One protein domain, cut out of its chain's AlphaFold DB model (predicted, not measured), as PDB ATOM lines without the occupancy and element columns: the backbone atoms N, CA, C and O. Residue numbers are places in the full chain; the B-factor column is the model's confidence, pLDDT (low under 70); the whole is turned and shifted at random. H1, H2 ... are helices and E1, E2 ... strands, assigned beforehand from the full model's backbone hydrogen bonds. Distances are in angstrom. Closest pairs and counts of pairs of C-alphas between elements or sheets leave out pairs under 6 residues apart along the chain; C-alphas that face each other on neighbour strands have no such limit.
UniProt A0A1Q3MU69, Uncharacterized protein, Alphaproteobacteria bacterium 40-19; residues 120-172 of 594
ATOM      1  N   THR A 120     -95.133-121.571 157.947       60.69
ATOM      2  CA  THR A 120     -95.489-121.499 159.365       60.69
ATOM      3  C   THR A 120     -96.053-120.102 159.661       60.69
ATOM      4  O   THR A 120     -95.510-119.097 159.187       60.69
ATOM      5  N   ASN A 121     -97.138-120.017 160.439       56.66
ATOM      6  CA  ASN A 121     -97.781-118.745 160.812       56.66
ATOM      7  C   ASN A 121     -96.807-117.730 161.460       56.66
ATOM      8  O   ASN A 121     -97.112-116.537 161.535       56.66
ATOM      9  N   ASP A 122     -95.628-118.187 161.888       61.84
ATOM     10  CA  ASP A 122     -94.591-117.390 162.540       61.84
ATOM     11  C   ASP A 122     -93.495-116.878 161.593       61.84
ATOM     12  O   ASP A 122     -92.884-115.853 161.884       61.84
ATOM     13  N   GLY A 123     -93.281-117.501 160.427       65.81
ATOM     14  CA  GLY A 123     -92.183-117.117 159.527       65.81
ATOM     15  C   GLY A 123     -92.323-115.694 158.978       65.81
ATOM     16  O   GLY A 123     -91.341-114.975 158.816       65.81
ATOM     17  N   TRP A 124     -93.557-115.245 158.744       70.38
ATOM     18  CA  TRP A 124     -93.808-113.848 158.401       70.38
ATOM     19  C   TRP A 124     -93.644-112.912 159.609       70.38
ATOM     20  O   TRP A 124     -93.051-111.842 159.472       70.38
ATOM     21  N   LYS A 125     -94.150-113.294 160.789       69.69
ATOM     22  CA  LYS A 125     -94.031-112.465 161.996       69.69
ATOM     23  C   LYS A 125     -92.566-112.172 162.309       69.69
ATOM     24  O   LYS A 125     -92.221-111.016 162.520       69.69
ATOM     25  N   GLU A 126     -91.703-113.176 162.215       72.69
ATOM     26  CA  GLU A 126     -90.262-113.040 162.435       72.69
ATOM     27  C   GLU A 126     -89.596-112.078 161.432       72.69
ATOM     28  O   GLU A 126     -88.823-111.197 161.821       72.69
ATOM     29  N   ILE A 127     -89.947-112.173 160.143       73.62
ATOM     30  CA  ILE A 127     -89.482-111.224 159.117       73.62
ATOM     31  C   ILE A 127     -89.987-109.811 159.428       73.62
ATOM     32  O   ILE A 127     -89.215-108.854 159.363       73.62
ATOM     33  N   SER A 128     -91.261-109.677 159.797       70.75
ATOM     34  CA  SER A 128     -91.870-108.393 160.131       70.75
ATOM     35  C   SER A 128     -91.176-107.738 161.325       70.75
ATOM     36  O   SER A 128     -90.791-106.578 161.242       70.75
ATOM     37  N   GLU A 129     -90.908-108.495 162.390       69.94
ATOM     38  CA  GLU A 129     -90.192-108.015 163.567       69.94
ATOM     39  C   GLU A 129     -88.761-107.618 163.224       69.94
ATOM     40  O   GLU A 129     -88.286-106.579 163.675       69.94
ATOM     41  N   THR A 130     -88.076-108.404 162.395       70.38
ATOM     42  CA  THR A 130     -86.705-108.098 161.980       70.38
ATOM     43  C   THR A 130     -86.649-106.799 161.177       70.38
ATOM     44  O   THR A 130     -85.811-105.944 161.461       70.38
ATOM     45  N   VAL A 131     -87.559-106.603 160.218       67.12
ATOM     46  CA  VAL A 131     -87.636-105.367 159.419       67.12
ATOM     47  C   VAL A 131     -88.006-104.164 160.298       67.12
ATOM     48  O   VAL A 131     -87.358-103.120 160.203       67.12
ATOM     49  N   LEU A 132     -88.983-104.321 161.202       63.28
ATOM     50  CA  LEU A 132     -89.416-103.281 162.146       63.28
ATOM     51  C   LEU A 132     -88.331-102.899 163.169       63.28
ATOM     52  O   LEU A 132     -88.283-101.749 163.596       63.28
ATOM     53  N   ARG A 133     -87.455-103.832 163.569       60.44
ATOM     54  CA  ARG A 133     -86.350-103.564 164.511       60.44
ATOM     55  C   ARG A 133     -85.225-102.734 163.891       60.44
ATOM     56  O   ARG A 133     -84.617-101.935 164.593       60.44
ATOM     57  N   HIS A 134     -84.934-102.925 162.603       55.12
ATOM     58  CA  HIS A 134     -83.777-102.300 161.946       55.12
ATOM     59  C   HIS A 134     -84.118-101.018 161.179       55.12
ATOM     60  O   HIS A 134     -83.216-100.263 160.821       55.12
ATOM     61  N   THR A 135     -85.400-100.750 160.930       52.00
ATOM     62  CA  THR A 135     -85.850 -99.525 160.264       52.00
ATOM     63  C   THR A 135     -87.000 -98.927 161.066       52.00
ATOM     64  O   THR A 135     -87.975 -99.643 161.285       52.00
ATOM     65  N   PRO A 136     -86.949 -97.643 161.481       50.28
ATOM     66  CA  PRO A 136     -88.105 -96.962 162.057       50.28
ATOM     67  C   PRO A 136     -89.206 -96.880 160.992       50.28
ATOM     68  O   PRO A 136     -89.280 -95.955 160.181       50.28
ATOM     69  N   TYR A 137     -90.020 -97.928 160.933       49.88
ATOM     70  CA  TYR A 137     -91.095 -98.060 159.976       49.88
ATOM     71  C   TYR A 137     -92.302 -97.332 160.527       49.88
ATOM     72  O   TYR A 137     -92.935 -97.748 161.499       49.88
ATOM     73  N   TYR A 138     -92.634 -96.241 159.861       54.31
ATOM     74  CA  TYR A 138     -93.884 -95.563 160.095       54.31
ATOM     75  C   TYR A 138     -94.807 -95.810 158.906       54.31
ATOM     76  O   TYR A 138     -94.582 -95.276 157.823       54.31
ATOM     77  N   ASN A 139     -95.843 -96.627 159.094       54.75
ATOM     78  CA  ASN A 139     -96.791 -96.952 158.030       54.75
ATOM     79  C   ASN A 139     -97.778 -95.806 157.777       54.75
ATOM     80  O   ASN A 139     -98.938 -95.866 158.182       54.75
ATOM     81  N   PHE A 140     -97.330 -94.726 157.144       58.72
ATOM     82  CA  PHE A 140     -98.225 -93.618 156.791       58.72
ATOM     83  C   PHE A 140     -98.838 -93.757 155.389       58.72
ATOM     84  O   PHE A 140     -99.722 -92.978 155.024       58.72
ATOM     85  N   PHE A 141     -98.408 -94.752 154.607       55.72
ATOM     86  CA  PHE A 141     -98.990 -95.065 153.299       55.72
ATOM     87  C   PHE A 141    -100.168 -96.052 153.408       55.72
ATOM     88  O   PHE A 141    -101.164 -95.897 152.694       55.72
ATOM     89  N   HIS A 142    -100.115 -97.010 154.342       57.75
ATOM     90  CA  HIS A 142    -101.108 -98.081 154.481       57.75
ATOM     91  C   HIS A 142    -101.752 -98.105 155.877       57.75
ATOM     92  O   HIS A 142    -101.229 -97.548 156.836       57.75
ATOM     93  N   LYS A 143    -102.951 -98.696 155.990       54.59
ATOM     94  CA  LYS A 143    -103.697 -98.770 157.267       54.59
ATOM     95  C   LYS A 143    -103.275 -99.965 158.129       54.59
ATOM     96  O   LYS A 143    -103.583 -99.994 159.314       54.59
ATOM     97  N   ASP A 144    -102.622-100.939 157.517       61.47
ATOM     98  CA  ASP A 144    -102.362-102.281 158.012       61.47
ATOM     99  C   ASP A 144    -100.890-102.649 157.800       61.47
ATOM    100  O   ASP A 144    -100.289-102.346 156.768       61.47
ATOM    101  N   THR A 145    -100.305-103.331 158.780       64.50
ATOM    102  CA  THR A 145     -98.914-103.809 158.772       64.50
ATOM    103  C   THR A 145     -98.796-105.165 158.081       64.50
ATOM    104  O   THR A 145     -98.130-106.075 158.578       64.50
ATOM    105  N   THR A 146     -99.502-105.339 156.963       70.25
ATOM    106  CA  THR A 146     -99.389-106.565 156.182       70.25
ATOM    107  C   THR A 146     -98.001-106.672 155.550       70.25
ATOM    108  O   THR A 146     -97.316-105.668 155.329       70.25
ATOM    109  N   PRO A 147     -97.578-107.904 155.241       69.12
ATOM    110  CA  PRO A 147     -96.268-108.156 154.682       69.12
ATOM    111  C   PRO A 147     -95.838-107.360 153.473       69.12
ATOM    112  O   PRO A 147     -94.726-106.832 153.439       69.12
ATOM    113  N   ALA A 148     -96.741-107.248 152.507       71.81
ATOM    114  CA  ALA A 148     -96.499-106.471 151.311       71.81
ATOM    115  C   ALA A 148     -96.152-105.019 151.679       71.81
ATOM    116  O   ALA A 148     -95.124-104.507 151.248       71.81
ATOM    117  N   HIS A 149     -96.918-104.407 152.588       74.88
ATOM    118  CA  HIS A 149     -96.747-103.005 152.969       74.88
ATOM    119  C   HIS A 149     -95.452-102.714 153.740       74.88
ATOM    120  O   HIS A 149     -94.914-101.612 153.615       74.88
ATOM    121  N   LEU A 150     -94.920-103.659 154.528       73.81
ATOM    122  CA  LEU A 150     -93.608-103.482 155.177       73.81
ATOM    123  C   LEU A 150     -92.459-103.509 154.164       73.81
ATOM    124  O   LEU A 150     -91.442-102.832 154.337       73.81
ATOM    125  N   LEU A 151     -92.618-104.285 153.094       78.88
ATOM    126  CA  LEU A 151     -91.605-104.449 152.059       78.88
ATOM    127  C   LEU A 151     -91.743-103.446 150.911       78.88
ATOM    128  O   LEU A 151     -90.868-103.399 150.053       78.88
ATOM    129  N   ASP A 152     -92.787-102.618 150.879       79.75
ATOM    130  CA  ASP A 152     -93.013-101.613 149.830       79.75
ATOM    131  C   ASP A 152     -91.846-100.628 149.666       79.75
ATOM    132  O   ASP A 152     -91.578-100.173 148.558       79.75
ATOM    133  N   THR A 153     -91.128-100.327 150.748       76.62
ATOM    134  CA  THR A 153     -89.961 -99.427 150.754       76.62
ATOM    135  C   THR A 153     -88.626-100.175 150.735       76.62
ATOM    136  O   THR A 153     -87.594 -99.589 151.049       76.62
ATOM    137  N   HIS A 154     -88.631-101.483 150.475       81.56
ATOM    138  CA  HIS A 154     -87.441-102.327 150.526       81.56
ATOM    139  C   HIS A 154     -87.261-103.081 149.200       81.56
ATOM    140  O   HIS A 154     -88.253-103.527 148.621       81.56
ATOM    141  N   PRO A 155     -86.022-103.317 148.734       84.19
ATOM    142  CA  PRO A 155     -85.747-104.026 147.480       84.19
ATOM    143  C   PRO A 155     -85.924-105.552 147.617       84.19
ATOM    144  O   PRO A 155     -85.233-106.342 146.976       84.19
ATOM    145  N   TYR A 156     -86.846-105.984 148.478       86.56
ATOM    146  CA  TYR A 156     -87.107-107.381 148.780       86.56
ATOM    147  C   TYR A 156     -88.575-107.733 148.539       86.56
ATOM    148  O   TYR A 156     -89.479-106.901 148.665       86.56
ATOM    149  N   VAL A 157     -88.798-109.001 148.216       86.75
ATOM    150  CA  VAL A 157     -90.104-109.650 148.101       86.75
ATOM    151  C   VAL A 157     -90.122-110.911 148.949       86.75
ATOM    152  O   VAL A 157     -89.080-111.461 149.315       86.75
ATOM    153  N   LEU A 158     -91.325-111.361 149.286       85.62
ATOM    154  CA  LEU A 158     -91.503-112.607 150.014       85.62
ATOM    155  C   LEU A 158     -91.268-113.797 149.092       85.62
ATOM    156  O   LEU A 158     -91.770-113.839 147.967       85.62
ATOM    157  N   TYR A 159     -90.533-114.766 149.622       85.94
ATOM    158  CA  TYR A 159     -90.222-116.031 148.981       85.94
ATOM    159  C   TYR A 159     -90.614-117.183 149.909       85.94
ATOM    160  O   TYR A 159     -90.075-117.311 151.010       85.94
ATOM    161  N   TRP A 160     -91.530-118.044 149.465       85.19
ATOM    162  CA  TRP A 160     -91.935-119.234 150.212       85.19
ATOM    163  C   TRP A 160     -91.136-120.443 149.752       85.19
ATOM    164  O   TRP A 160     -91.269-120.907 148.626       85.19
ATOM    165  N   SER A 161     -90.313-121.012 150.628       86.44
ATOM    166  CA  SER A 161     -89.587-122.224 150.264       86.44
ATOM    167  C   SER A 161     -90.558-123.376 150.022       86.44
ATOM    168  O   SER A 161     -91.243-123.821 150.943       86.44
ATOM    169  N   ARG A 162     -90.522-123.925 148.803       88.81
ATOM    170  CA  ARG A 162     -91.322-125.091 148.391       88.81
ATOM    171  C   ARG A 162     -91.013-126.382 149.159       88.81
ATOM    172  O   ARG A 162     -91.714-127.361 148.966       88.81
ATOM    173  N   LEU A 163     -89.943-126.405 149.959       88.75
ATOM    174  CA  LEU A 163     -89.491-127.582 150.712       88.75
ATOM    175  C   LEU A 163     -89.548-127.367 152.222       88.75
ATOM    176  O   LEU A 163     -89.976-128.247 152.957       88.75
ATOM    177  N   LYS A 164     -89.097-126.199 152.697       82.44
ATOM    178  CA  LYS A 164     -88.957-125.938 154.136       82.44
ATOM    179  C   LYS A 164     -90.254-125.486 154.800       82.44
ATOM    180  O   LYS A 164     -90.276-125.373 156.019       82.44
ATOM    181  N   GLY A 165     -91.278-125.130 154.021       72.19
ATOM    182  CA  GLY A 165     -92.504-124.539 154.560       72.19
ATOM    183  C   GLY A 165     -92.256-123.238 155.343       72.19
ATOM    184  O   GLY A 165     -92.929-122.929 156.324       72.19
ATOM    185  N   LYS A 166     -91.215-122.488 154.956       79.44
ATOM    186  CA  LYS A 166     -90.796-121.233 155.596       79.44
ATOM    187  C   LYS A 166     -90.775-120.102 154.579       79.44
ATOM    188  O   LYS A 166     -90.420-120.313 153.417       79.44
ATOM    189  N   CYS A 167     -91.129-118.910 155.043       82.50
ATOM    190  CA  CYS A 167     -91.022-117.679 154.273       82.50
ATOM    191  C   CYS A 167     -89.648-117.036 154.502       82.50
ATOM    192  O   CYS A 167     -89.125-117.064 155.612       82.50
ATOM    193  N   PHE A 168     -89.088-116.435 153.458       83.31
ATOM    194  CA  PHE A 168     -87.829-115.694 153.464       83.31
ATOM    195  C   PHE A 168     -87.984-114.400 152.653       83.31
ATOM    196  O   PHE A 168     -89.006-114.179 152.001       83.31
ATOM    197  N   LEU A 169     -86.950-113.559 152.671       86.12
ATOM    198  CA  LEU A 169     -86.824-112.401 151.785       86.12
ATOM    199  C   LEU A 169     -85.891-112.726 150.615       86.12
ATOM    200  O   LEU A 169     -84.748-113.129 150.844       86.12
ATOM    201  N   SER A 170     -86.355-112.509 149.388       87.62
ATOM    202  CA  SER A 170     -85.527-112.543 148.175       87.62
ATOM    203  C   SER A 170     -85.411-111.142 147.580       87.62
ATOM    204  O   SER A 170     -86.322-110.326 147.734       87.62
ATOM    205  N   HIS A 171     -84.276-110.827 146.961       88.69
ATOM    206  CA  HIS A 171     -84.051-109.519 146.349       88.69
ATOM    207  C   HIS A 171     -84.754-109.446 144.992       88.69
ATOM    208  O   HIS A 171     -84.658-110.383 144.203       88.69
ATOM    209  N   VAL A 172     -85.383-108.309 144.682       88.00
ATOM    210  CA  VAL A 172     -86.194-108.137 143.454       88.00
ATOM    211  C   VAL A 172     -85.417-108.330 142.145       88.00
ATOM    212  O   VAL A 172     -86.006-108.622 141.112       88.00
TER     213      VAL A 172
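Overview. This is residues 120 to 172 of the 594 residues of an uncharacterized protein of Alphaproteobacteria bacterium 40-19 (UniProt A0A1Q3MU69). A two-stranded antiparallel hairpin, E1 and E2, has residues 123 to 127 of helix H1 packed near E2 and short helix H2 near E1. The loop of residues 135 to 146 swings out at one end. The 53 printed residues hold H1, H2, E1, E2 in that order, class mixed; the whole is compact, radius of gyration of the C-alphas 11.3 A, yet elongated, 35 by 23 by 20 A.

Arrangement. E1, residues 156 to 160, and E2, residues 167 to 171, form a hairpin at 142 degrees; N 157 and O 170 are 2.8 A apart. The closest C-alphas of E2 and H1, residues 123 to 134, are Cys 167 and Gly 123, 5.4 A apart. H2, residues 147 to 151, touches H1, closest C-alphas Pro 147 and Ser 128, 7.0 A. H1 and E1 are apart. In H1 and H2 every O i to N i+4 pair is within hydrogen-bond range.

Along the chain. H1 begins at C-alpha 123 (-92.183, -117.117, 159.527) and is 17.2 A long, H2 6.5 A, E1 12.9 A. E2, 13.3 A, ends at C-alpha 171 (-84.051, -109.519, 146.349).

Size, cuts and confidence. The farthest C-alphas, Phe 140 and Leu 163, are 35.6 A apart. The printed part has no cut; the link H1 to H2 is long. Residues 131 to 145 are among 22 under pLDDT 70.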